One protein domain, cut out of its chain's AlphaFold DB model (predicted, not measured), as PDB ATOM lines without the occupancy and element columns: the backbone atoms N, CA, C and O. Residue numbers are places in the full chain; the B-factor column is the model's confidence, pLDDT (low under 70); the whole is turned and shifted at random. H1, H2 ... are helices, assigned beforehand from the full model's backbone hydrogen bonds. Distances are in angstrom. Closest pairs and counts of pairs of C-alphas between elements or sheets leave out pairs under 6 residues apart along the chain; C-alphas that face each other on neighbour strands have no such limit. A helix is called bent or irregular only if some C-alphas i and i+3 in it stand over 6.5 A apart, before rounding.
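AT A GLANCE: This is residues 140 to 327 of the 328 residues of the protein "HTH merR-type domain-containing protein" of Dorea sp. 5-2 (UniProt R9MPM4). The last helix, H11, forms the core, set between H6, the long H9 and the arm H7b of the bent helix H7, with H10 and H7a packed together at one end of the longest axis. H2 lies at the other end, side by side with H8, while H3 packs across H7b and H5 packs across H9. The 188 printed residues hold eleven named helices, H1 to H11 in chain order, and no named strand: the class is all helix, mostly crossed. The whole is compact, with a radius of gyration of the C-alphas of 16.8 A and spans of 51 by 38 by 28 A.

HOW THE PARTS SIT: H1, residues 140 to 147, only just touches H3, residues 177 to 188, with 3 pairs of C-alphas within 8 A, the closest being Leu 142 and Ser 183 at 6.4 A. H2, residues 158 to 173, touches H8, residues 258 to 267, with residues 160 to 167 alone, at a shallow tilt of 25 degrees, opposite ways; the C-alphas of Gln 160 and Ile 267 are closest, 5.5 A. H7, residues 234 to 256, was assigned as one helix by its hydrogen bonds but is bent, with C-alphas 242 and 245 7.7 A apart; its arms H7a, 234 to 242, and H7b, 245 to 256, stand about perpendicular at 75 degrees. H3 touches H7b at a steep tilt of 49 degrees, closest at the C-alphas of Asp 178 and Pro 250, 4.6 A. H4, residues 191 to 198, touches no helix but is near H3. H5, residues 202 to 210, touches residues 270 to 278 alone of H9, residues 269 to 291, about perpendicular at 78 degrees; the C-alphas of Val 209 and Tyr 274 are closest, 4.8 A. H6, residues 213 to 232, touches H11, residues 317 to 326, with residues 223 to 230 alone, closest at the C-alphas of Ile 227 and Gly 322, 4.5 A. H10, residues 294 to 307, touches H7a with residues 303 to 307 alone, closest at the C-alphas of Lys 241 and Cys 307, 5.7 A. Every O i to N i+4 pair is within hydrogen-bond range in H1 to H5, H7a, H8 and H9, against 14 of 16 in H6, 6 of 8 in H7b, 8 of 10 in H10 and 3 of 6 in H11.

IN THESE COORDINATES: H1 begins at C-alpha 140 (-41.217, 16.075, 42.851). H6 is 29.8 A long, and H9, 33.3 A, ends at C-alpha 291 (-8.542, -10.604, 37.433).

THE WHOLE: The printed part has no cut and no long link. pLDDT is under 70 at residues 153 to 156, 200 to 201 and 325 to 327.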
ATOM      1  N   MET A 140     -41.113  15.759  44.272       76.00
ATOM      2  CA  MET A 140     -41.217  16.075  42.851       76.00
ATOM      3  C   MET A 140     -39.989  16.822  42.326       76.00
ATOM      4  O   MET A 140     -39.575  16.582  41.192       76.00
ATOM      5  N   VAL A 141     -39.383  17.710  43.123       78.75
ATOM      6  CA  VAL A 141     -38.141  18.410  42.751       78.75
ATOM      7  C   VAL A 141     -37.020  17.397  42.602       78.75
ATOM      8  O   VAL A 141     -36.328  17.393  41.585       78.75
ATOM      9  N   LEU A 142     -36.869  16.525  43.600       83.38
ATOM     10  CA  LEU A 142     -35.823  15.511  43.609       83.38
ATOM     11  C   LEU A 142     -36.028  14.485  42.486       83.38
ATOM     12  O   LEU A 142     -35.087  14.189  41.759       83.38
ATOM     13  N   ASN A 143     -37.258  14.017  42.260       86.38
ATOM     14  CA  ASN A 143     -37.563  13.128  41.139       86.38
ATOM     15  C   ASN A 143     -37.284  13.792  39.792       86.38
ATOM     16  O   ASN A 143     -36.682  13.168  38.919       86.38
ATOM     17  N   ARG A 144     -37.677  15.058  39.597       83.44
ATOM     18  CA  ARG A 144     -37.319  15.770  38.366       83.44
ATOM     19  C   ARG A 144     -35.815  15.900  38.227       83.44
ATOM     20  O   ARG A 144     -35.327  15.711  37.128       83.44
ATOM     21  N   TYR A 145     -35.086  16.207  39.293       84.44
ATOM     22  CA  TYR A 145     -33.629  16.280  39.236       84.44
ATOM     23  C   TYR A 145     -33.008  14.951  38.779       84.44
ATOM     24  O   TYR A 145     -32.294  14.932  37.780       84.44
ATOM     25  N   LEU A 146     -33.325  13.855  39.475       87.00
ATOM     26  CA  LEU A 146     -32.759  12.528  39.222       87.00
ATOM     27  C   LEU A 146     -33.099  12.016  37.822       87.00
ATOM     28  O   LEU A 146     -32.243  11.526  37.093       87.00
ATOM     29  N   TRP A 147     -34.362  12.147  37.423       86.75
ATOM     30  CA  TRP A 147     -34.860  11.465  36.235       86.75
ATOM     31  C   TRP A 147     -34.907  12.349  34.990       86.75
ATOM     32  O   TRP A 147     -35.041  11.821  33.887       86.75
ATOM     33  N   ARG A 148     -34.749  13.676  35.117       84.88
ATOM     34  CA  ARG A 148     -34.741  14.612  33.975       84.88
ATOM     35  C   ARG A 148     -33.845  14.170  32.819       84.88
ATOM     36  O   ARG A 148     -34.317  14.284  31.694       84.88
ATOM     37  N   PRO A 149     -32.605  13.685  33.029       82.88
ATOM     38  CA  PRO A 149     -31.743  13.310  31.909       82.88
ATOM     39  C   PRO A 149     -32.301  12.161  31.060       82.88
ATOM     40  O   PRO A 149     -31.883  11.974  29.921       82.88
ATOM     41  N   PHE A 150     -33.246  11.397  31.607       84.62
ATOM     42  CA  PHE A 150     -33.816  10.220  30.973       84.62
ATOM     43  C   PHE A 150     -35.259  10.406  30.512       84.62
ATOM     44  O   PHE A 150     -35.735   9.642  29.673       84.62
ATOM     45  N   ILE A 151     -35.982  11.378  31.061       78.94
ATOM     46  CA  ILE A 151     -37.389  11.609  30.731       78.94
ATOM     47  C   ILE A 151     -37.482  12.395  29.416       78.94
ATOM     48  O   ILE A 151     -36.753  13.371  29.236       78.94
ATOM     49  N   PRO A 152     -38.371  12.003  28.485       72.44
ATOM     50  CA  PRO A 152     -38.586  12.764  27.259       72.44
ATOM     51  C   PRO A 152     -39.072  14.189  27.562       72.44
ATOM     52  O   PRO A 152     -39.842  14.405  28.494       72.44
ATOM     53  N   ASN A 153     -38.668  15.157  26.732       68.94
ATOM     54  CA  ASN A 153     -39.064  16.568  26.880       68.94
ATOM     55  C   ASN A 153     -40.587  16.774  26.915       68.94
ATOM     56  O   ASN A 153     -41.065  17.730  27.519       68.94
ATOM     57  N   GLU A 154     -41.337  15.873  26.282       68.12
ATOM     58  CA  GLU A 154     -42.795  15.875  26.267       68.12
ATOM     59  C   GLU A 154     -43.305  14.510  26.721       68.12
ATOM     60  O   GLU A 154     -42.829  13.469  26.250       68.12
ATOM     61  N   ILE A 155     -44.283  14.521  27.629       65.38
ATOM     62  CA  ILE A 155     -45.040  13.323  27.971       65.38
ATOM     63  C   ILE A 155     -45.993  13.046  26.809       65.38
ATOM     64  O   ILE A 155     -46.784  13.901  26.427       65.38
ATOM     65  N   LYS A 156     -45.872  11.864  26.205       65.12
ATOM     66  CA  LYS A 156     -46.523  11.533  24.932       65.12
ATOM     67  C   LYS A 156     -47.851  10.797  25.105       65.12
ATOM     68  O   LYS A 156     -48.509  10.519  24.106       65.12
ATOM     69  N   SER A 157     -48.226  10.428  26.334       77.94
ATOM     70  CA  SER A 157     -49.478   9.720  26.614       77.94
ATOM     71  C   SER A 157     -49.930   9.826  28.071       77.94
ATOM     72  O   SER A 157     -49.106   9.894  28.985       77.94
ATOM     73  N   ASP A 158     -51.241   9.692  28.286       81.50
ATOM     74  CA  ASP A 158     -51.875   9.574  29.609       81.50
ATOM     75  C   ASP A 158     -51.238   8.465  30.466       81.50
ATOM     76  O   ASP A 158     -51.142   8.570  31.688       81.50
ATOM     77  N   TYR A 159     -50.747   7.396  29.828       84.00
ATOM     78  CA  TYR A 159     -50.044   6.312  30.513       84.00
ATOM     79  C   TYR A 159     -48.712   6.775  31.119       84.00
ATOM     80  O   TYR A 159     -48.409   6.468  32.271       84.00
ATOM     81  N   GLN A 160     -47.921   7.548  30.373       82.69
ATOM     82  CA  GLN A 160     -46.671   8.109  30.885       82.69
ATOM     83  C   GLN A 160     -46.932   9.154  31.985       82.69
ATOM     84  O   GLN A 160     -46.194   9.184  32.970       82.69
ATOM     85  N   GLU A 161     -48.000   9.955  31.878       83.31
ATOM     86  CA  GLU A 161     -48.414  10.882  32.947       83.31
ATOM     87  C   GLU A 161     -48.824  10.140  34.221       83.31
ATOM     88  O   GLU A 161     -48.445  10.529  35.332       83.31
ATOM     89  N   PHE A 162     -49.559   9.036  34.069       86.62
ATOM     90  CA  PHE A 162     -49.927   8.162  35.174       86.62
ATOM     91  C   PHE A 162     -48.689   7.584  35.868       86.62
ATOM     92  O   PHE A 162     -48.590   7.657  37.094       86.62
ATOM     93  N   LEU A 163     -47.721   7.055  35.111       88.00
ATOM     94  CA  LEU A 163     -46.476   6.516  35.667       88.00
ATOM     95  C   LEU A 163     -45.647   7.597  36.376       88.00
ATOM     96  O   LEU A 163     -45.145   7.364  37.478       88.00
ATOM     97  N   TRP A 164     -45.560   8.797  35.797       87.88
ATOM     98  CA  TRP A 164     -44.888   9.930  36.430       87.88
ATOM     99  C   TRP A 164     -45.585  10.374  37.726       87.88
ATOM    100  O   TRP A 164     -44.951  10.671  38.739       87.88
ATOM    101  N   SER A 165     -46.913  10.370  37.744       84.88
ATOM    102  CA  SER A 165     -47.686  10.657  38.956       84.88
ATOM    103  C   SER A 165     -47.507   9.564  40.012       84.88
ATOM    104  O   SER A 165     -47.422   9.857  41.206       84.88
ATOM    105  N   LYS A 166     -47.412   8.302  39.579       86.56
ATOM    106  CA  LYS A 166     -47.188   7.144  40.447       86.56
ATOM    107  C   LYS A 166     -45.838   7.235  41.158       86.56
ATOM    108  O   LYS A 166     -45.820   7.083  42.374       86.56
ATOM    109  N   ILE A 167     -44.741   7.530  40.452       87.88
ATOM    110  CA  ILE A 167     -43.422   7.651  41.100       87.88
ATOM    111  C   ILE A 167     -43.392   8.802  42.110       87.88
ATOM    112  O   ILE A 167     -42.901   8.629  43.220       87.88
ATOM    113  N   ASN A 168     -43.998   9.950  41.793       85.94
ATOM    114  CA  ASN A 168     -44.052  11.074  42.732       85.94
ATOM    115  C   ASN A 168     -44.828  10.737  44.010       85.94
ATOM    116  O   ASN A 168     -44.395  11.109  45.100       85.94
ATOM    117  N   ARG A 169     -45.938  10.001  43.884       84.06
ATOM    118  CA  ARG A 169     -46.720   9.536  45.032       84.06
ATOM    119  C   ARG A 169     -45.936   8.546  45.886       84.06
ATOM    120  O   ARG A 169     -45.853   8.733  47.090       84.06
ATOM    121  N   LEU A 170     -45.328   7.542  45.254       83.50
ATOM    122  CA  LEU A 170     -44.555   6.519  45.957       83.50
ATOM    123  C   LEU A 170     -43.409   7.134  46.755       83.50
ATOM    124  O   LEU A 170     -43.247   6.816  47.926       83.50
ATOM    125  N   VAL A 171     -42.667   8.067  46.158       83.06
ATOM    126  CA  VAL A 171     -41.575   8.755  46.855       83.06
ATOM    127  C   VAL A 171     -42.099   9.623  48.000       83.06
ATOM    128  O   VAL A 171     -41.510   9.621  49.076       83.06
ATOM    129  N   ALA A 172     -43.208  10.344  47.800       80.00
ATOM    130  CA  ALA A 172     -43.821  11.150  48.859       80.00
ATOM    131  C   ALA A 172     -44.315  10.310  50.053       80.00
ATOM    132  O   ALA A 172     -44.262  10.772  51.189       80.00
ATOM    133  N   GLU A 173     -44.805   9.097  49.796       81.81
ATOM    134  CA  GLU A 173     -45.309   8.167  50.815       81.81
ATOM    135  C   GLU A 173     -44.193   7.300  51.431       81.81
ATOM    136  O   GLU A 173     -44.385   6.689  52.482       81.81
ATOM    137  N   SER A 174     -43.022   7.242  50.791       76.81
ATOM    138  CA  SER A 174     -41.882   6.453  51.254       76.81
ATOM    139  C   SER A 174     -41.116   7.142  52.388       76.81
ATOM    140  O   SER A 174     -40.788   8.323  52.308       76.81
ATOM    141  N   ASN A 175     -40.717   6.371  53.403       77.19
ATOM    142  CA  ASN A 175     -39.714   6.787  54.396       77.19
ATOM    143  C   ASN A 175     -38.289   6.428  53.935       77.19
ATOM    144  O   ASN A 175     -37.490   5.903  54.708       77.19
ATOM    145  N   ASN A 176     -37.988   6.620  52.648       85.31
ATOM    146  CA  ASN A 176     -36.700   6.230  52.088       85.31
ATOM    147  C   ASN A 176     -35.604   7.239  52.489       85.31
ATOM    148  O   ASN A 176     -35.625   8.400  52.075       85.31
ATOM    149  N   GLU A 177     -34.628   6.779  53.276       88.19
ATOM    150  CA  GLU A 177     -33.527   7.599  53.796       88.19
ATOM    151  C   GLU A 177     -32.641   8.195  52.687       88.19
ATOM    152  O   GLU A 177     -32.127   9.308  52.846       88.19
ATOM    153  N   ASP A 178     -32.491   7.513  51.545       89.88
ATOM    154  CA  ASP A 178     -31.703   8.011  50.412       89.88
ATOM    155  C   ASP A 178     -32.373   9.246  49.787       89.88
ATOM    156  O   ASP A 178     -31.714  10.259  49.530       89.88
ATOM    157  N   TYR A 179     -33.702   9.212  49.632       87.31
ATOM    158  CA  TYR A 179     -34.485  10.355  49.154       87.31
ATOM    159  C   TYR A 179     -34.412  11.542  50.120       87.31
ATOM    160  O   TYR A 179     -34.210  12.684  49.697       87.31
ATOM    161  N   GLU A 180     -34.514  11.296  51.427       85.62
ATOM    162  CA  GLU A 180     -34.371  12.355  52.431       85.62
ATOM    163  C   GLU A 180     -32.959  12.950  52.445       85.62
ATOM    164  O   GLU A 180     -32.788  14.167  52.573       85.62
ATOM    165  N   THR A 181     -31.941  12.106  52.286       89.81
ATOM    166  CA  THR A 181     -30.537  12.522  52.251       89.81
ATOM    167  C   THR A 181     -30.245  13.400  51.043       89.81
ATOM    168  O   THR A 181     -29.671  14.479  51.207       89.81
ATOM    169  N   LEU A 182     -30.717  13.014  49.858       88.19
ATOM    170  CA  LEU A 182     -30.576  13.832  48.655       88.19
ATOM    171  C   LEU A 182     -31.379  15.124  48.718       88.19
ATOM    172  O   LEU A 182     -30.891  16.162  48.280       88.19
ATOM    173  N   SER A 183     -32.586  15.091  49.285       84.38
ATOM    174  CA  SER A 183     -33.390  16.299  49.462       84.38
ATOM    175  C   SER A 183     -32.673  17.307  50.365       84.38
ATOM    176  O   SER A 183     -32.531  18.477  50.000       84.38
ATOM    177  N   ARG A 184     -32.116  16.848  51.498       85.19
ATOM    178  CA  ARG A 184     -31.273  17.674  52.380       85.19
ATOM    179  C   ARG A 184     -30.041  18.210  51.655       85.19
ATOM    180  O   ARG A 184     -29.725  19.388  51.804       85.19
ATOM    181  N   TYR A 185     -29.373  17.373  50.861       86.81
ATOM    182  CA  TYR A 185     -28.217  17.793  50.075       86.81
ATOM    183  C   TYR A 185     -28.592  18.902  49.088       86.81
ATOM    184  O   TYR A 185     -28.007  19.977  49.175       86.81
ATOM    185  N   LEU A 186     -29.601  18.709  48.232       83.38
ATOM    186  CA  LEU A 186     -30.033  19.709  47.246       83.38
ATOM    187  C   LEU A 186     -30.440  21.036  47.899       83.38
ATOM    188  O   LEU A 186     -30.027  22.095  47.433       83.38
ATOM    189  N   ASN A 187     -31.179  20.982  49.010       79.25
ATOM    190  CA  ASN A 187     -31.598  22.171  49.754       79.25
ATOM    191  C   ASN A 187     -30.429  22.918  50.421       79.25
ATOM    192  O   ASN A 187     -30.553  24.105  50.708       79.25
ATOM    193  N   SER A 188     -29.298  22.248  50.667       83.25
ATOM    194  CA  SER A 188     -28.101  22.875  51.246       83.25
ATOM    195  C   SER A 188     -27.243  23.631  50.223       83.25
ATOM    196  O   SER A 188     -26.324  24.362  50.598       83.25
ATOM    197  N   LEU A 189     -27.501  23.445  48.926       82.62
ATOM    198  CA  LEU A 189     -26.672  24.015  47.872       82.62
ATOM    199  C   LEU A 189     -27.038  25.467  47.581       82.62
ATOM    200  O   LEU A 189     -28.201  25.864  47.566       82.62
ATOM    201  N   CYS A 190     -26.017  26.259  47.258       81.31
ATOM    202  CA  CYS A 190     -26.236  27.584  46.701       81.31
ATOM    203  C   CYS A 190     -26.745  27.493  45.246       81.31
ATOM    204  O   CYS A 190     -26.457  26.510  44.553       81.31
ATOM    205  N   PRO A 191     -27.431  28.536  44.742       76.12
ATOM    206  CA  PRO A 191     -27.932  28.606  43.367       76.12
ATOM    207  C   PRO A 191     -26.920  28.190  42.292       76.12
ATOM    208  O   PRO A 191     -27.262  27.439  41.385       76.12
ATOM    209  N   GLN A 192     -25.659  28.617  42.419       80.69
ATOM    210  CA  GLN A 192     -24.607  28.314  41.444       80.69
ATOM    211  C   GLN A 192     -24.309  26.813  41.369       80.69
ATOM    212  O   GLN A 192     -24.184  26.267  40.277       80.69
ATOM    213  N   LYS A 193     -24.251  26.134  42.520       81.69
ATOM    214  CA  LYS A 193     -24.028  24.684  42.575       81.69
ATOM    215  C   LYS A 193     -25.227  23.904  42.045       81.69
ATOM    216  O   LYS A 193     -25.046  22.862  41.430       81.69
ATOM    217  N   ILE A 194     -26.446  24.402  42.259       79.62
ATOM    218  CA  ILE A 194     -27.652  23.798  41.677       79.62
ATOM    219  C   ILE A 194     -27.592  23.903  40.150       79.62
ATOM    220  O   ILE A 194     -27.776  22.901  39.468       79.62
ATOM    221  N   GLU A 195     -27.268  25.076  39.605       77.81
ATOM    222  CA  GLU A 195     -27.082  25.248  38.158       77.81
ATOM    223  C   GLU A 195     -26.021  24.279  37.602       77.81
ATOM    224  O   GLU A 195     -26.263  23.635  36.585       77.81
ATOM    225  N   GLU A 196     -24.881  24.116  38.280       80.00
ATOM    226  CA  GLU A 196     -23.841  23.146  37.896       80.00
ATOM    227  C   GLU A 196     -24.350  21.696  37.908       80.00
ATOM    228  O   GLU A 196     -24.132  20.964  36.945       80.00
ATOM    229  N   LEU A 197     -25.094  21.283  38.941       78.31
ATOM    230  CA  LEU A 197     -25.659  19.932  39.011       78.31
ATOM    231  C   LEU A 197     -26.637  19.632  37.870       78.31
ATOM    232  O   LEU A 197     -26.694  18.497  37.395       78.31
ATOM    233  N   TYR A 198     -27.419  20.625  37.445       74.44
ATOM    234  CA  TYR A 198     -28.402  20.476  36.367       74.44
ATOM    235  C   TYR A 198     -27.786  20.552  34.959       74.44
ATOM    236  O   TYR A 198     -28.474  20.204  33.994       74.44
ATOM    237  N   LYS A 199     -26.513  20.952  34.834       71.81
ATOM    238  CA  LYS A 199     -25.757  20.963  33.569       71.81
ATOM    239  C   LYS A 199     -25.173  19.609  33.164       71.81
ATOM    240  O   LYS A 199     -24.648  19.515  32.056       71.81
ATOM    241  N   ARG A 200     -25.242  18.584  34.028       64.81
ATOM    242  CA  ARG A 200     -24.709  17.235  33.756       64.81
ATOM    243  C   ARG A 200     -25.026  16.764  32.327       64.81
ATOM    244  O   ARG A 200     -26.162  16.864  31.862       64.81
ATOM    245  N   SER A 201     -23.987  16.293  31.633       59.69
ATOM    246  CA  SER A 201     -23.948  16.160  30.174       59.69
ATOM    247  C   SER A 201     -24.844  15.037  29.644       59.69
ATOM    248  O   SER A 201     -24.537  13.853  29.778       59.69
ATOM    249  N   GLY A 202     -25.915  15.404  28.932       70.56
ATOM    250  CA  GLY A 202     -26.718  14.449  28.157       70.56
ATOM    251  C   GLY A 202     -25.924  13.721  27.060       70.56
ATOM    252  O   GLY A 202     -26.362  12.673  26.590       70.56
ATOM    253  N   ILE A 203     -24.743  14.230  26.681       77.69
ATOM    254  CA  ILE A 203     -23.871  13.614  25.670       77.69
ATOM    255  C   ILE A 203     -23.341  12.268  26.170       77.69
ATOM    256  O   ILE A 203     -23.373  11.297  25.419       77.69
ATOM    257  N   HIS A 204     -22.904  12.188  27.433       84.81
ATOM    258  CA  HIS A 204     -22.398  10.937  28.012       84.81
ATOM    259  C   HIS A 204     -23.492   9.867  28.073       84.81
ATOM    260  O   HIS A 204     -23.295   8.741  27.624       84.81
ATOM    261  N   LEU A 205     -24.694  10.241  28.517       86.19
ATOM    262  CA  LEU A 205     -25.839   9.328  28.545       86.19
ATOM    263  C   LEU A 205     -26.186   8.812  27.143       86.19
ATOM    264  O   LEU A 205     -26.380   7.612  26.956       86.19
ATOM    265  N   ALA A 206     -26.225   9.701  26.146       86.88
ATOM    266  CA  ALA A 206     -26.491   9.325  24.761       86.88
ATOM    267  C   ALA A 206     -25.396   8.412  24.189       86.88
ATOM    268  O   ALA A 206     -25.710   7.433  23.509       86.88
ATOM    269  N   PHE A 207     -24.128   8.692  24.505       90.50
ATOM    270  CA  PHE A 207     -23.000   7.841  24.146       90.50
ATOM    271  C   PHE A 207     -23.172   6.436  24.727       90.50
ATOM    272  O   PHE A 207     -23.185   5.475  23.963       90.50
ATOM    273  N   VAL A 208     -23.407   6.310  26.036       91.50
ATOM    274  CA  VAL A 208     -23.598   5.006  26.683       91.50
ATOM    275  C   VAL A 208     -24.779   4.245  26.083       91.50
ATOM    276  O   VAL A 208     -24.657   3.052  25.824       91.50
ATOM    277  N   VAL A 209     -25.905   4.913  25.806       92.88
ATOM    278  CA  VAL A 209     -27.078   4.291  25.160       92.88
ATOM    279  C   VAL A 209     -26.758   3.773  23.756       92.88
ATOM    280  O   VAL A 209     -27.307   2.750  23.348       92.88
ATOM    281  N   SER A 210     -25.870   4.451  23.025       94.06
ATOM    282  CA  SER A 210     -25.483   4.067  21.663       94.06
ATOM    283  C   SER A 210     -24.567   2.840  21.588       94.06
ATOM    284  O   SER A 210     -24.410   2.273  20.508       94.06
ATOM    285  N   LEU A 211     -23.972   2.421  22.711       95.19
ATOM    286  CA  LEU A 211     -23.029   1.307  22.733       95.19
ATOM    287  C   LEU A 211     -23.724  -0.033  22.470       95.19
ATOM    288  O   LEU A 211     -24.748  -0.371  23.075       95.19
ATOM    289  N   ASP A 212     -23.107  -0.823  21.596       94.25
ATOM    290  CA  ASP A 212     -23.388  -2.244  21.443       94.25
ATOM    291  C   ASP A 212     -22.534  -3.080  22.418       94.25
ATOM    292  O   ASP A 212     -21.818  -2.557  23.274       94.25
ATOM    293  N   GLU A 213     -22.619  -4.406  22.313       92.75
ATOM    294  CA  GLU A 213     -21.906  -5.326  23.205       92.75
ATOM    295  C   GLU A 213     -20.379  -5.155  23.135       92.75
ATOM    296  O   GLU A 213     -19.692  -5.233  24.156       92.75
ATOM    297  N   LYS A 214     -19.843  -4.899  21.936       94.38
ATOM    298  CA  LYS A 214     -18.412  -4.664  21.739       94.38
ATOM    299  C   LYS A 214     -18.016  -3.296  22.292       94.38
ATOM    300  O   LYS A 214     -17.059  -3.211  23.051       94.38
ATOM    301  N   GLY A 215     -18.793  -2.259  21.992       95.31
ATOM    302  CA  GLY A 215     -18.591  -0.904  22.492       95.31
ATOM    303  C   GLY A 215     -18.622  -0.831  24.017       95.31
ATOM    304  O   GLY A 215     -17.805  -0.129  24.605       95.31
ATOM    305  N   CYS A 216     -19.483  -1.613  24.676       95.06
ATOM    306  CA  CYS A 216     -19.476  -1.733  26.134       95.06
ATOM    307  C   CYS A 216     -18.137  -2.267  26.660       95.06
ATOM    308  O   CYS A 216     -17.654  -1.773  27.673       95.06
ATOM    309  N   ARG A 217     -17.516  -3.245  25.982       93.94
ATOM    310  CA  ARG A 217     -16.193  -3.772  26.362       93.94
ATOM    311  C   ARG A 217     -15.081  -2.769  26.083       93.94
ATOM    312  O   ARG A 217     -14.265  -2.532  26.963       93.94
ATOM    313  N   ASP A 218     -15.087  -2.140  24.912       94.00
ATOM    314  CA  ASP A 218     -14.083  -1.134  24.541       94.00
ATOM    315  C   ASP A 218     -14.135   0.080  25.498       94.00
ATOM    316  O   ASP A 218     -13.114   0.681  25.847       94.00
ATOM    317  N   TYR A 219     -15.328   0.418  25.993       94.69
ATOM    318  CA  TYR A 219     -15.504   1.497  26.957       94.69
ATOM    319  C   TYR A 219     -14.922   1.180  28.346       94.69
ATOM    320  O   TYR A 219     -14.470   2.101  29.024       94.69
ATOM    321  N   VAL A 220     -14.827  -0.093  28.752       94.88
ATOM    322  CA  VAL A 220     -14.181  -0.494  30.021       94.88
ATOM    323  C   VAL A 220     -12.732  -0.016  30.073       94.88
ATOM    324  O   VAL A 220     -12.290   0.517  31.091       94.88
ATOM    325  N   ASP A 221     -11.990  -0.142  28.971       93.06
ATOM    326  CA  ASP A 221     -10.603   0.328  28.892       93.06
ATOM    327  C   ASP A 221     -10.494   1.847  29.011       93.06
ATOM    328  O   ASP A 221      -9.560   2.368  29.624       93.06
ATOM    329  N   THR A 222     -11.473   2.562  28.463       92.81
ATOM    330  CA  THR A 222     -11.568   4.017  28.592       92.81
ATOM    331  C   THR A 222     -11.872   4.411  30.039       92.81
ATOM    332  O   THR A 222     -11.190   5.263  30.607       92.81
ATOM    333  N   LEU A 223     -12.830   3.734  30.674       93.25
ATOM    334  CA  LEU A 223     -13.233   4.006  32.049       93.25
ATOM    335  C   LEU A 223     -12.101   3.717  33.049       93.25
ATOM    336  O   LEU A 223     -11.898   4.502  33.971       93.25
ATOM    337  N   LYS A 224     -11.289   2.669  32.828       94.44
ATOM    338  CA  LYS A 224     -10.070   2.403  33.624       94.44
ATOM    339  C   LYS A 224      -9.100   3.584  33.605       94.44
ATOM    340  O   LYS A 224      -8.582   3.961  34.655       94.44
ATOM    341  N   LYS A 225      -8.870   4.182  32.430       93.31
ATOM    342  CA  LYS A 225      -7.991   5.356  32.293       93.31
ATOM    343  C   LYS A 225      -8.549   6.550  33.060       93.31
ATOM    344  O   LYS A 225      -7.812   7.161  33.825       93.31
ATOM    345  N   TYR A 226      -9.845   6.824  32.927       93.94
ATOM    346  CA  TYR A 226     -10.473   7.926  33.656       93.94
ATOM    347  C   TYR A 226     -10.448   7.719  35.166       93.94
ATOM    348  O   TYR A 226     -10.160   8.659  35.897       93.94
ATOM    349  N   ILE A 227     -10.672   6.496  35.651       95.06
ATOM    350  CA  ILE A 227     -10.519   6.182  37.075       95.06
ATOM    351  C   ILE A 227      -9.086   6.476  37.532       95.06
ATOM    352  O   ILE A 227      -8.903   7.152  38.544       95.06
ATOM    353  N   ASP A 228      -8.068   6.026  36.796       94.56
ATOM    354  CA  ASP A 228      -6.669   6.291  37.150       94.56
ATOM    355  C   ASP A 228      -6.336   7.796  37.172       94.56
ATOM    356  O   ASP A 228      -5.668   8.273  38.095       94.56
ATOM    357  N   GLU A 229      -6.841   8.562  36.204       95.12
ATOM    358  CA  GLU A 229      -6.709  10.024  36.156       95.12
ATOM    359  C   GLU A 229      -7.448  10.712  37.315       95.12
ATOM    360  O   GLU A 229      -6.886  11.591  37.975       95.12
ATOM    361  N   ASN A 230      -8.662  10.263  37.640       94.81
ATOM    362  CA  ASN A 230      -9.451  10.769  38.765       94.81
ATOM    363  C   ASN A 230      -8.744  10.543  40.097       94.81
ATOM    364  O   ASN A 230      -8.703  11.447  40.929       94.81
ATOM    365  N   LEU A 231      -8.130   9.372  40.290       95.81
ATOM    366  CA  LEU A 231      -7.355   9.055  41.492       95.81
ATOM    367  C   LEU A 231      -6.122   9.955  41.656       95.81
ATOM    368  O   LEU A 231      -5.706  10.207  42.787       95.81
ATOM    369  N   LYS A 232      -5.533  10.436  40.553       95.25
ATOM    370  CA  LYS A 232      -4.395  11.375  40.566       95.25
ATOM    371  C   LYS A 232      -4.824  12.811  40.877       95.25
ATOM    372  O   LYS A 232      -4.000  13.620  41.299       95.25
ATOM    373  N   ASN A 233      -6.101  13.144  40.694       95.12
ATOM    374  CA  ASN A 233      -6.628  14.477  40.949       95.12
ATOM    375  C   ASN A 233      -7.111  14.620  42.403       95.12
ATOM    376  O   ASN A 233      -8.258  14.327  42.748       95.12
ATOM    377  N   GLU A 234      -6.250  15.156  43.271       94.38
ATOM    378  CA  GLU A 234      -6.557  15.343  44.697       94.38
ATOM    379  C   GLU A 234      -7.791  16.216  44.970       94.38
ATOM    380  O   GLU A 234      -8.425  16.095  46.025       94.38
ATOM    381  N   ARG A 235      -8.123  17.153  44.072       92.88
ATOM    382  CA  ARG A 235      -9.316  17.996  44.224       92.88
ATOM    383  C   ARG A 235     -10.576  17.167  43.995       92.88
ATOM    384  O   ARG A 235     -11.484  17.241  44.820       92.88
ATOM    385  N   LEU A 236     -10.603  16.366  42.929       92.06
ATOM    386  CA  LEU A 236     -11.719  15.472  42.618       92.06
ATOM    387  C   LEU A 236     -11.920  14.425  43.710       92.06
ATOM    388  O   LEU A 236     -13.031  14.279  44.210       92.06
ATOM    389  N   VAL A 237     -10.848  13.771  44.166       94.94
ATOM    390  CA  VAL A 237     -10.928  12.780  45.252       94.94
ATOM    391  C   VAL A 237     -11.500  13.399  46.530       94.94
ATOM    392  O   VAL A 237     -12.353  12.797  47.184       94.94
ATOM    393  N   ARG A 238     -11.074  14.618  46.893       94.44
ATOM    394  CA  ARG A 238     -11.627  15.325  48.059       94.44
ATOM    395  C   ARG A 238     -13.117  15.623  47.897       94.44
ATOM    396  O   ARG A 238     -13.873  15.369  48.830       94.44
ATOM    397  N   GLN A 239     -13.536  16.122  46.735       91.69
ATOM    398  CA  GLN A 239     -14.947  16.413  46.454       91.69
ATOM    399  C   GLN A 239     -15.808  15.145  46.456       91.69
ATOM    400  O   GLN A 239     -16.884  15.141  47.053       91.69
ATOM    401  N   TRP A 240     -15.314  14.060  45.856       93.94
ATOM    402  CA  TRP A 240     -15.966  12.755  45.882       93.94
ATOM    403  C   TRP A 240     -16.222  12.298  47.315       93.94
ATOM    404  O   TRP A 240     -17.367  12.067  47.690       93.94
ATOM    405  N   LYS A 241     -15.176  12.253  48.150       95.56
ATOM    406  CA  LYS A 241     -15.294  11.818  49.550       95.56
ATOM    407  C   LYS A 241     -16.254  12.681  50.362       95.56
ATOM    408  O   LYS A 241     -17.046  12.148  51.133       95.56
ATOM    409  N   GLN A 242     -16.198  14.000  50.181       93.81
ATOM    410  CA  GLN A 242     -17.081  14.937  50.882       93.81
ATOM    411  C   GLN A 242     -18.557  14.695  50.555       93.81
ATOM    412  O   GLN A 242     -19.396  14.779  51.446       93.81
ATOM    413  N   ASN A 243     -18.862  14.359  49.300       92.31
ATOM    414  CA  ASN A 243     -20.234  14.215  48.821       92.31
ATOM    415  C   ASN A 243     -20.690  12.751  48.697       92.31
ATOM    416  O   ASN A 243     -21.834  12.500  48.323       92.31
ATOM    417  N   TYR A 244     -19.835  11.766  48.992       94.50
ATOM    418  CA  TYR A 244     -20.130  10.353  48.741       94.50
ATOM    419  C   TYR A 244     -21.399   9.890  49.456       94.50
ATOM    420  O   TYR A 244     -22.336   9.424  48.813       94.50
ATOM    421  N   LYS A 245     -21.466  10.090  50.776       93.94
ATOM    422  CA  LYS A 245     -22.611   9.661  51.595       93.94
ATOM    423  C   LYS A 245     -23.847  10.546  51.418       93.94
ATOM    424  O   LYS A 245     -24.956  10.069  51.606       93.94
ATOM    425  N   SER A 246     -23.667  11.822  51.077       92.00
ATOM    426  CA  SER A 246     -24.770  12.786  50.959       92.00
ATOM    427  C   SER A 246     -25.374  12.865  49.558       92.00
ATOM    428  O   SER A 246     -26.475  13.386  49.411       92.00
ATOM    429  N   PHE A 247     -24.657  12.397  48.534       91.19
ATOM    430  CA  PHE A 247     -25.051  12.567  47.140       91.19
ATOM    431  C   PHE A 247     -24.812  11.326  46.281       91.19
ATOM    432  O   PHE A 247     -25.772  10.769  45.754       91.19
ATOM    433  N   TYR A 248     -23.567  10.866  46.131       91.62
ATOM    434  CA  TYR A 248     -23.261   9.813  45.152       91.62
ATOM    435  C   TYR A 248     -23.895   8.467  45.519       91.62
ATOM    436  O   TYR A 248     -24.605   7.888  44.703       91.62
ATOM    437  N   LEU A 249     -23.689   7.991  46.749       93.06
ATOM    438  CA  LEU A 249     -24.249   6.729  47.233       93.06
ATOM    439  C   LEU A 249     -25.786   6.689  47.188       93.06
ATOM    440  O   LEU A 249     -26.311   5.766  46.562       93.06
ATOM    441  N   PRO A 250     -26.522   7.659  47.769       92.81
ATOM    442  CA  PRO A 250     -27.981   7.624  47.707       92.81
ATOM    443  C   PRO A 250     -28.504   7.763  46.270       92.81
ATOM    444  O   PRO A 250     -29.486   7.116  45.918       92.81
ATOM    445  N   SER A 251     -27.821   8.520  45.397       90.62
ATOM    446  CA  SER A 251     -28.191   8.584  43.972       90.62
ATOM    447  C   SER A 251     -28.056   7.221  43.295       90.62
ATOM    448  O   SER A 251     -28.977   6.791  42.611       90.62
ATOM    449  N   MET A 252     -26.936   6.520  43.506       91.75
ATOM    450  CA  MET A 252     -26.712   5.186  42.936       91.75
ATOM    451  C   MET A 252     -27.723   4.161  43.451       91.75
ATOM    452  O   MET A 252     -28.207   3.352  42.670       91.75
ATOM    453  N   ARG A 253     -28.089   4.212  44.737       91.44
ATOM    454  CA  ARG A 253     -29.099   3.315  45.315       91.44
ATOM    455  C   ARG A 253     -30.489   3.547  44.748       91.44
ATOM    456  O   ARG A 253     -31.171   2.580  44.435       91.44
ATOM    457  N   ILE A 254     -30.891   4.803  44.558       90.00
ATOM    458  CA  ILE A 254     -32.172   5.120  43.913       90.00
ATOM    459  C   ILE A 254     -32.148   4.698  42.448       90.00
ATOM    460  O   ILE A 254     -33.098   4.075  41.976       90.00
ATOM    461  N   TYR A 255     -31.054   4.987  41.738       87.75
ATOM    462  CA  TYR A 255     -30.898   4.521  40.370       87.75
ATOM    463  C   TYR A 255     -30.877   3.012  40.271       87.75
ATOM    464  O   TYR A 255     -31.267   2.554  39.211       87.75
ATOM    465  N   ASP A 256     -30.460   2.271  41.306       85.75
ATOM    466  CA  ASP A 256     -30.467   0.805  41.343       85.75
ATOM    467  C   ASP A 256     -31.738   0.174  41.942       85.75
ATOM    468  O   ASP A 256     -31.914  -1.044  41.926       85.75
ATOM    469  N   SER A 257     -32.648   0.989  42.473       80.75
ATOM    470  CA  SER A 257     -33.844   0.498  43.152       80.75
ATOM    471  C   SER A 257     -34.836  -0.109  42.162       80.75
ATOM    472  O   SER A 257     -35.260   0.543  41.206       80.75
ATOM    473  N   SER A 258     -35.257  -1.352  42.416       75.12
ATOM    474  CA  SER A 258     -36.133  -2.108  41.514       75.12
ATOM    475  C   SER A 258     -37.444  -1.378  41.208       75.12
ATOM    476  O   SER A 258     -37.874  -1.331  40.058       75.12
ATOM    477  N   MET A 259     -38.059  -0.743  42.209       84.44
ATOM    478  CA  MET A 259     -39.350  -0.074  42.050       84.44
ATOM    479  C   MET A 259     -39.265   1.160  41.139       84.44
ATOM    480  O   MET A 259     -40.034   1.283  40.182       84.44
ATOM    481  N   GLU A 260     -38.361   2.092  41.437       85.62
ATOM    482  CA  GLU A 260     -38.188   3.333  40.689       85.62
ATOM    483  C   GLU A 260     -37.686   3.049  39.274       85.62
ATOM    484  O   GLU A 260     -38.247   3.572  38.306       85.62
ATOM    485  N   GLN A 261     -36.682   2.175  39.144       84.88
ATOM    486  CA  GLN A 261     -36.136   1.798  37.849       84.88
ATOM    487  C   GLN A 261     -37.202   1.230  36.912       84.88
ATOM    488  O   GLN A 261     -37.235   1.603  35.740       84.88
ATOM    489  N   ASP A 262     -38.069   0.338  37.397       87.75
ATOM    490  CA  ASP A 262     -39.067  -0.324  36.555       87.75
ATOM    491  C   ASP A 262     -40.143   0.644  36.060       87.75
ATOM    492  O   ASP A 262     -40.636   0.511  34.935       87.75
ATOM    493  N   ILE A 263     -40.499   1.648  36.866       89.75
ATOM    494  CA  ILE A 263     -41.416   2.710  36.441       89.75
ATOM    495  C   ILE A 263     -40.735   3.598  35.397       89.75
ATOM    496  O   ILE A 263     -41.301   3.835  34.329       89.75
ATOM    497  N   ILE A 264     -39.514   4.070  35.666       90.06
ATOM    498  CA  ILE A 264     -38.805   4.974  34.751       90.06
ATOM    499  C   ILE A 264     -38.451   4.279  33.433       90.06
ATOM    500  O   ILE A 264     -38.572   4.898  32.379       90.06
ATOM    501  N   ALA A 265     -38.096   2.994  33.451       89.44
ATOM    502  CA  ALA A 265     -37.819   2.213  32.245       89.44
ATOM    503  C   ALA A 265     -39.045   2.100  31.322       89.44
ATOM    504  O   ALA A 265     -38.896   2.070  30.102       89.44
ATOM    505  N   GLN A 266     -40.258   2.087  31.885       89.06
ATOM    506  CA  GLN A 266     -41.502   2.116  31.109       89.06
ATOM    507  C   GLN A 266     -41.825   3.508  30.558       89.06
ATOM    508  O   GLN A 266     -42.408   3.626  29.482       89.06
ATOM    509  N   ILE A 267     -41.443   4.569  31.274       87.00
ATOM    510  CA  ILE A 267     -41.570   5.946  30.778       87.00
ATOM    511  C   ILE A 267     -40.557   6.197  29.653       87.00
ATOM    512  O   ILE A 267     -40.882   6.862  28.667       87.00
ATOM    513  N   SER A 268     -39.345   5.660  29.795       88.94
ATOM    514  CA  SER A 268     -38.195   5.966  28.954       88.94
ATOM    515  C   SER A 268     -37.446   4.704  28.505       88.94
ATOM    516  O   SER A 268     -36.611   4.169  29.242       88.94
ATOM    517  N   PRO A 269     -37.634   4.277  27.240       87.88
ATOM    518  CA  PRO A 269     -36.784   3.259  26.620       87.88
ATOM    519  C   PRO A 269     -35.299   3.652  26.614       87.88
ATOM    520  O   PRO A 269     -34.426   2.788  26.661       87.88
ATOM    521  N   PHE A 270     -35.012   4.958  26.596       89.75
ATOM    522  CA  PHE A 270     -33.659   5.496  26.705       89.75
ATOM    523  C   PHE A 270     -33.027   5.141  28.059       89.75
ATOM    524  O   PHE A 270     -31.911   4.626  28.087       89.75
ATOM    525  N   PHE A 271     -33.759   5.310  29.169       90.56
ATOM    526  CA  PHE A 271     -33.304   4.854  30.488       90.56
ATOM    527  C   PHE A 271     -33.081   3.343  30.527       90.56
ATOM    528  O   PHE A 271     -32.054   2.879  31.017       90.56
ATOM    529  N   ALA A 272     -34.033   2.573  29.988       91.25
ATOM    530  CA  ALA A 272     -33.953   1.117  29.990       91.25
ATOM    531  C   ALA A 272     -32.666   0.628  29.306       91.25
ATOM    532  O   ALA A 272     -31.977  -0.243  29.844       91.25
ATOM    533  N   LYS A 273     -32.316   1.234  28.162       92.94
ATOM    534  CA  LYS A 273     -31.094   0.908  27.425       92.94
ATOM    535  C   LYS A 273     -29.827   1.394  28.128       92.94
ATOM    536  O   LYS A 273     -28.852   0.649  28.194       92.94
ATOM    537  N   TYR A 274     -29.849   2.607  28.682       92.44
ATOM    538  CA  TYR A 274     -28.738   3.151  29.469       92.44
ATOM    539  C   TYR A 274     -28.387   2.219  30.634       92.44
ATOM    540  O   TYR A 274     -27.239   1.798  30.761       92.44
ATOM    541  N   ARG A 275     -29.393   1.828  31.426       91.38
ATOM    542  CA  ARG A 275     -29.245   0.912  32.563       91.38
ATOM    543  C   ARG A 275     -28.625  -0.418  32.140       91.38
ATOM    544  O   ARG A 275     -27.677  -0.876  32.769       91.38
ATOM    545  N   GLU A 276     -29.139  -1.026  31.067       92.69
ATOM    546  CA  GLU A 276     -28.606  -2.290  30.542       92.69
ATOM    547  C   GLU A 276     -27.102  -2.180  30.245       92.69
ATOM    548  O   GLU A 276     -26.314  -3.023  30.680       92.69
ATOM    549  N   ASN A 277     -26.704  -1.124  29.535       95.19
ATOM    550  CA  ASN A 277     -25.319  -0.922  29.132       95.19
ATOM    551  C   ASN A 277     -24.416  -0.605  30.336       95.19
ATOM    552  O   ASN A 277     -23.364  -1.227  30.469       95.19
ATOM    553  N   ILE A 278     -24.834   0.274  31.255       93.00
ATOM    554  CA  ILE A 278     -24.070   0.584  32.478       93.00
ATOM    555  C   ILE A 278     -23.842  -0.664  33.325       93.00
ATOM    556  O   ILE A 278     -22.717  -0.894  33.763       93.00
ATOM    557  N   HIS A 279     -24.862  -1.505  33.513       93.00
ATOM    558  CA  HIS A 279     -24.714  -2.737  34.290       93.00
ATOM    559  C   HIS A 279     -23.708  -3.697  33.641       93.00
ATOM    560  O   HIS A 279     -22.913  -4.323  34.344       93.00
ATOM    561  N   LYS A 280     -23.699  -3.800  32.303       94.31
ATOM    562  CA  LYS A 280     -22.697  -4.593  31.570       94.31
ATOM    563  C   LYS A 280     -21.292  -4.022  31.742       94.31
ATOM    564  O   LYS A 280     -20.386  -4.763  32.108       94.31
ATOM    565  N   ILE A 281     -21.124  -2.720  31.514       95.50
ATOM    566  CA  ILE A 281     -19.839  -2.020  31.633       95.50
ATOM    567  C   ILE A 281     -19.272  -2.180  33.046       95.50
ATOM    568  O   ILE A 281     -18.122  -2.585  33.200       95.50
ATOM    569  N   CYS A 282     -20.079  -1.913  34.076       94.69
ATOM    570  CA  CYS A 282     -19.652  -1.996  35.471       94.69
ATOM    571  C   CYS A 282     -19.268  -3.427  35.864       94.69
ATOM    572  O   CYS A 282     -18.252  -3.617  36.527       94.69
ATOM    573  N   ARG A 283     -20.016  -4.437  35.396       94.75
ATOM    574  CA  ARG A 283     -19.668  -5.850  35.600       94.75
ATOM    575  C   ARG A 283     -18.348  -6.215  34.924       94.75
ATOM    576  O   ARG A 283     -17.472  -6.769  35.572       94.75
ATOM    577  N   TYR A 284     -18.181  -5.866  33.649       94.75
ATOM    578  CA  TYR A 284     -16.943  -6.143  32.918       94.75
ATOM    579  C   TYR A 284     -15.735  -5.468  33.553       94.75
ATOM    580  O   TYR A 284     -14.682  -6.088  33.661       94.75
ATOM    581  N   LEU A 285     -15.890  -4.223  34.001       95.38
ATOM    582  CA  LEU A 285     -14.835  -3.504  34.696       95.38
ATOM    583  C   LEU A 285     -14.498  -4.146  36.044       95.38
ATOM    584  O   LEU A 285     -13.324  -4.297  36.361       95.38
ATOM    585  N   TYR A 286     -15.507  -4.536  36.822       94.62
ATOM    586  CA  TYR A 286     -15.303  -5.209  38.100       94.62
ATOM    587  C   TYR A 286     -14.533  -6.530  37.934       94.62
ATOM    588  O   TYR A 286     -13.534  -6.747  38.621       94.62
ATOM    589  N   ASP A 287     -14.920  -7.359  36.960       92.88
ATOM    590  CA  ASP A 287     -14.230  -8.616  36.647       92.88
ATOM    591  C   ASP A 287     -12.769  -8.374  36.207       92.88
ATOM    592  O   ASP A 287     -11.850  -9.074  36.639       92.88
ATOM    593  N   ASP A 288     -12.524  -7.354  35.378       93.19
ATOM    594  CA  ASP A 288     -11.178  -6.981  34.923       93.19
ATOM    595  C   ASP A 288     -10.297  -6.425  36.060       93.19
ATOM    596  O   ASP A 288      -9.081  -6.641  36.049       93.19
ATOM    597  N   LEU A 289     -10.883  -5.708  37.026       92.81
ATOM    598  CA  LEU A 289     -10.189  -5.205  38.217       92.81
ATOM    599  C   LEU A 289      -9.766  -6.347  39.142       92.81
ATOM    600  O   LEU A 289      -8.641  -6.329  39.633       92.81
ATOM    601  N   LEU A 290     -10.628  -7.351  39.331       89.38
ATOM    602  CA  LEU A 290     -10.312  -8.528  40.144       89.38
ATOM    603  C   LEU A 290      -9.325  -9.487  39.472       89.38
ATOM    604  O   LEU A 290      -8.596 -10.173  40.174       89.38
ATOM    605  N   GLY A 291      -9.330  -9.587  38.139       87.00
ATOM    606  CA  GLY A 291      -8.542 -10.604  37.433       87.00
ATOM    607  C   GLY A 291      -7.251 -10.116  36.775       87.00
ATOM    608  O   GLY A 291      -6.333 -10.908  36.578       87.00
ATOM    609  N   LYS A 292      -7.184  -8.849  36.348       86.12
ATOM    610  CA  LYS A 292      -6.083  -8.346  35.497       86.12
ATOM    611  C   LYS A 292      -5.490  -7.016  35.947       86.12
ATOM    612  O   LYS A 292      -4.418  -6.656  35.475       86.12
ATOM    613  N   ASN A 293      -6.191  -6.259  36.790       87.50
ATOM    614  CA  ASN A 293      -5.803  -4.906  37.195       87.50
ATOM    615  C   ASN A 293      -5.896  -4.726  38.716       87.50
ATOM    616  O   ASN A 293      -6.403  -3.710  39.197       87.50
ATOM    617  N   GLU A 294      -5.376  -5.700  39.465       89.81
ATOM    618  CA  GLU A 294      -5.385  -5.686  40.933       89.81
ATOM    619  C   GLU A 294      -4.694  -4.434  41.501       89.81
ATOM    620  O   GLU A 294      -5.189  -3.840  42.454       89.81
ATOM    621  N   GLU A 295      -3.629  -3.936  40.859       93.56
ATOM    622  CA  GLU A 295      -2.935  -2.712  41.290       93.56
ATOM    623  C   GLU A 295      -3.851  -1.472  41.261       93.56
ATOM    624  O   GLU A 295      -3.822  -0.635  42.169       93.56
ATOM    625  N   LEU A 296      -4.695  -1.340  40.230       93.56
ATOM    626  CA  LEU A 296      -5.649  -0.232  40.149       93.56
ATOM    627  C   LEU A 296      -6.699  -0.357  41.258       93.56
ATOM    628  O   LEU A 296      -7.006   0.637  41.916       93.56
ATOM    629  N   LEU A 297      -7.188  -1.574  41.513       93.94
ATOM    630  CA  LEU A 297      -8.139  -1.854  42.586       93.94
ATOM    631  C   LEU A 297      -7.548  -1.550  43.974       93.94
ATOM    632  O   LEU A 297      -8.190  -0.887  44.789       93.94
ATOM    633  N   GLU A 298      -6.308  -1.960  44.244       93.88
ATOM    634  CA  GLU A 298      -5.599  -1.635  45.485       93.88
ATOM    635  C   GLU A 298      -5.446  -0.123  45.671       93.88
ATOM    636  O   GLU A 298      -5.688   0.412  46.760       93.88
ATOM    637  N   ARG A 299      -5.097   0.600  44.600       95.50
ATOM    638  CA  ARG A 299      -5.013   2.065  44.629       95.50
ATOM    639  C   ARG A 299      -6.369   2.707  44.906       95.50
ATOM    640  O   ARG A 299      -6.415   3.637  45.712       95.50
ATOM    641  N   MET A 300      -7.448   2.220  44.293       95.56
ATOM    642  CA  MET A 300      -8.813   2.680  44.574       95.56
ATOM    643  C   MET A 300      -9.175   2.461  46.042       95.56
ATOM    644  O   MET A 300      -9.576   3.413  46.706       95.56
ATOM    645  N   ASN A 301      -8.955   1.258  46.578       94.00
ATOM    646  CA  ASN A 301      -9.222   0.937  47.982       94.00
ATOM    647  C   ASN A 301      -8.431   1.844  48.934       94.00
ATOM    648  O   ASN A 301      -8.996   2.418  49.863       94.00
ATOM    649  N   ARG A 302      -7.137   2.049  48.669       95.69
ATOM    650  CA  ARG A 302      -6.275   2.914  49.485       95.69
ATOM    651  C   ARG A 302      -6.706   4.380  49.444       95.69
ATOM    652  O   ARG A 302      -6.651   5.069  50.460       95.69
ATOM    653  N   ILE A 303      -7.076   4.884  48.265       96.38
ATOM    654  CA  ILE A 303      -7.377   6.304  48.070       96.38
ATOM    655  C   ILE A 303      -8.813   6.621  48.471       96.38
ATOM    656  O   ILE A 303      -9.014   7.629  49.139       96.38
ATOM    657  N   LEU A 304      -9.803   5.812  48.095       95.25
ATOM    658  CA  LEU A 304     -11.226   6.090  48.319       95.25
ATOM    659  C   LEU A 304     -11.728   5.544  49.663       95.25
ATOM    660  O   LEU A 304     -12.541   6.218  50.300       95.25
ATOM    661  N   GLY A 305     -11.193   4.414  50.139       92.88
ATOM    662  CA  GLY A 305     -11.589   3.780  51.402       92.88
ATOM    663  C   GLY A 305     -13.099   3.543  51.476       92.88
ATOM    664  O   GLY A 305     -13.713   3.144  50.491       92.88
ATOM    665  N   ASP A 306     -13.714   3.903  52.605       92.69
ATOM    666  CA  ASP A 306     -15.164   3.777  52.849       92.69
ATOM    667  C   ASP A 306     -16.049   4.628  51.915       92.69
ATOM    668  O   ASP A 306     -17.278   4.584  52.002       92.69
ATOM    669  N   CYS A 307     -15.452   5.452  51.046       94.06
ATOM    670  CA  CYS A 307     -16.171   6.216  50.025       94.06
ATOM    671  C   CYS A 307     -16.304   5.441  48.705       94.06
ATOM    672  O   CYS A 307     -16.318   6.046  47.631       94.06
ATOM    673  N   MET A 308     -16.342   4.112  48.774       93.31
ATOM    674  CA  MET A 308     -16.504   3.223  47.635       93.31
ATOM    675  C   MET A 308     -17.135   1.899  48.089       93.31
ATOM    676  O   MET A 308     -16.529   1.146  48.843       93.31
ATOM    677  N   ASP A 309     -18.334   1.604  47.596       89.94
ATOM    678  CA  ASP A 309     -19.002   0.310  47.751       89.94
ATOM    679  C   ASP A 309     -19.025  -0.385  46.392       89.94
ATOM    680  O   ASP A 309     -19.824  -0.051  45.518       89.94
ATOM    681  N   LEU A 310     -18.097  -1.325  46.209       86.69
ATOM    682  CA  LEU A 310     -18.011  -2.147  45.006       86.69
ATOM    683  C   LEU A 310     -18.969  -3.333  45.036       86.69
ATOM    684  O   LEU A 310     -19.050  -4.034  44.045       86.69
ATOM    685  N   THR A 311     -19.657  -3.617  46.137       83.25
ATOM    686  CA  THR A 311     -20.519  -4.805  46.245       83.25
ATOM    687  C   THR A 311     -21.987  -4.487  46.001       83.25
ATOM    688  O   THR A 311     -22.735  -5.341  45.528       83.25
ATOM    689  N   GLY A 312     -22.394  -3.249  46.286       84.06
ATOM    690  CA  GLY A 312     -23.731  -2.743  46.016       84.06
ATOM    691  C   GLY A 312     -23.918  -2.206  44.595       84.06
ATOM    692  O   GLY A 312     -22.972  -2.009  43.827       84.06
ATOM    693  N   CYS A 313     -25.178  -1.926  44.262       83.50
ATOM    694  CA  CYS A 313     -25.583  -1.126  43.104       83.50
ATOM    695  C   CYS A 313     -25.007  -1.576  41.750       83.50
ATOM    696  O   CYS A 313     -24.630  -0.731  40.943       83.50
ATOM    697  N   HIS A 314     -24.848  -2.883  41.511       86.94
ATOM    698  CA  HIS A 314     -24.229  -3.420  40.288       86.94
ATOM    699  C   HIS A 314     -22.852  -2.808  39.952       86.94
ATOM    700  O   HIS A 314     -22.504  -2.642  38.782       86.94
ATOM    701  N   HIS A 315     -22.063  -2.462  40.975       89.69
ATOM    702  CA  HIS A 315     -20.766  -1.792  40.834       89.69
ATOM    703  C   HIS A 315     -20.846  -0.396  40.187       89.69
ATOM    704  O   HIS A 315     -19.833   0.111  39.704       89.69
ATOM    705  N   ALA A 316     -22.015   0.263  40.207       87.31
ATOM    706  CA  ALA A 316     -22.234   1.586  39.611       87.31
ATOM    707  C   ALA A 316     -21.257   2.658  40.120       87.31
ATOM    708  O   ALA A 316     -20.998   3.636  39.423       87.31
ATOM    709  N   VAL A 317     -20.652   2.454  41.297       91.62
ATOM    710  CA  VAL A 317     -19.597   3.325  41.834       91.62
ATOM    711  C   VAL A 317     -18.415   3.486  40.877       91.62
ATOM    712  O   VAL A 317     -17.787   4.542  40.858       91.62
ATOM    713  N   LEU A 318     -18.131   2.465  40.065       92.88
ATOM    714  CA  LEU A 318     -17.049   2.479  39.088       92.88
ATOM    715  C   LEU A 318     -17.327   3.473  37.961       92.88
ATOM    716  O   LEU A 318     -16.447   4.249  37.593       92.88
ATOM    717  N   GLU A 319     -18.555   3.483  37.445       91.38
ATOM    718  CA  GLU A 319     -18.954   4.443  36.422       91.38
ATOM    719  C   GLU A 319     -19.176   5.832  37.015       91.38
ATOM    720  O   GLU A 319     -18.649   6.799  36.474       91.38
ATOM    721  N   ALA A 320     -19.807   5.933  38.187       90.19
ATOM    722  CA  ALA A 320     -20.030   7.211  38.851       90.19
ATOM    723  C   ALA A 320     -18.715   7.930  39.196       90.19
ATOM    724  O   ALA A 320     -18.634   9.152  39.074       90.19
ATOM    725  N   PHE A 321     -17.683   7.192  39.623       92.31
ATOM    726  CA  PHE A 321     -16.365   7.767  39.884       92.31
ATOM    727  C   PHE A 321     -15.574   7.990  38.594       92.31
ATOM    728  O   PHE A 321     -14.970   9.045  38.439       92.31
ATOM    729  N   GLY A 322     -15.561   7.033  37.661       89.19
ATOM    730  CA  GLY A 322     -14.826   7.155  36.398       89.19
ATOM    731  C   GLY A 322     -15.381   8.243  35.473       89.19
ATOM    732  O   GLY A 322     -14.622   8.922  34.789       89.19
ATOM    733  N   GLY A 323     -16.691   8.476  35.510       83.56
ATOM    734  CA  GLY A 323     -17.395   9.472  34.707       83.56
ATOM    735  C   GLY A 323     -17.194  10.922  35.155       83.56
ATOM    736  O   GLY A 323     -17.558  11.822  34.408       83.56
ATOM    737  N   LEU A 324     -16.575  11.190  36.315       81.75
ATOM    738  CA  LEU A 324     -16.426  12.558  36.840       81.75
ATOM    739  C   LEU A 324     -15.706  13.515  35.873       81.75
ATOM    740  O   LEU A 324     -16.087  14.677  35.784       81.75
ATOM    741  N   LEU A 325     -14.701  13.039  35.128       66.25
ATOM    742  CA  LEU A 325     -13.982  13.849  34.130       66.25
ATOM    743  C   LEU A 325     -14.790  14.113  32.857       66.25
ATOM    744  O   LEU A 325     -14.490  15.062  32.144       66.25
ATOM    745  N   LEU A 326     -15.804  13.294  32.569       58.94
ATOM    746  CA  LEU A 326     -16.721  13.505  31.444       58.94
ATOM    747  C   LEU A 326     -17.807  14.540  31.775       58.94
ATOM    748  O   LEU A 326     -18.512  15.008  30.880       58.94
ATOM    749  N   GLU A 327     -17.964  14.862  33.061       55.12
ATOM    750  CA  GLU A 327     -18.957  15.797  33.590       55.12
ATOM    751  C   GLU A 327     -18.382  17.184  33.940       55.12
ATOM    752  O   GLU A 327     -19.161  18.084  34.267       55.12
TER     753      GLU A 327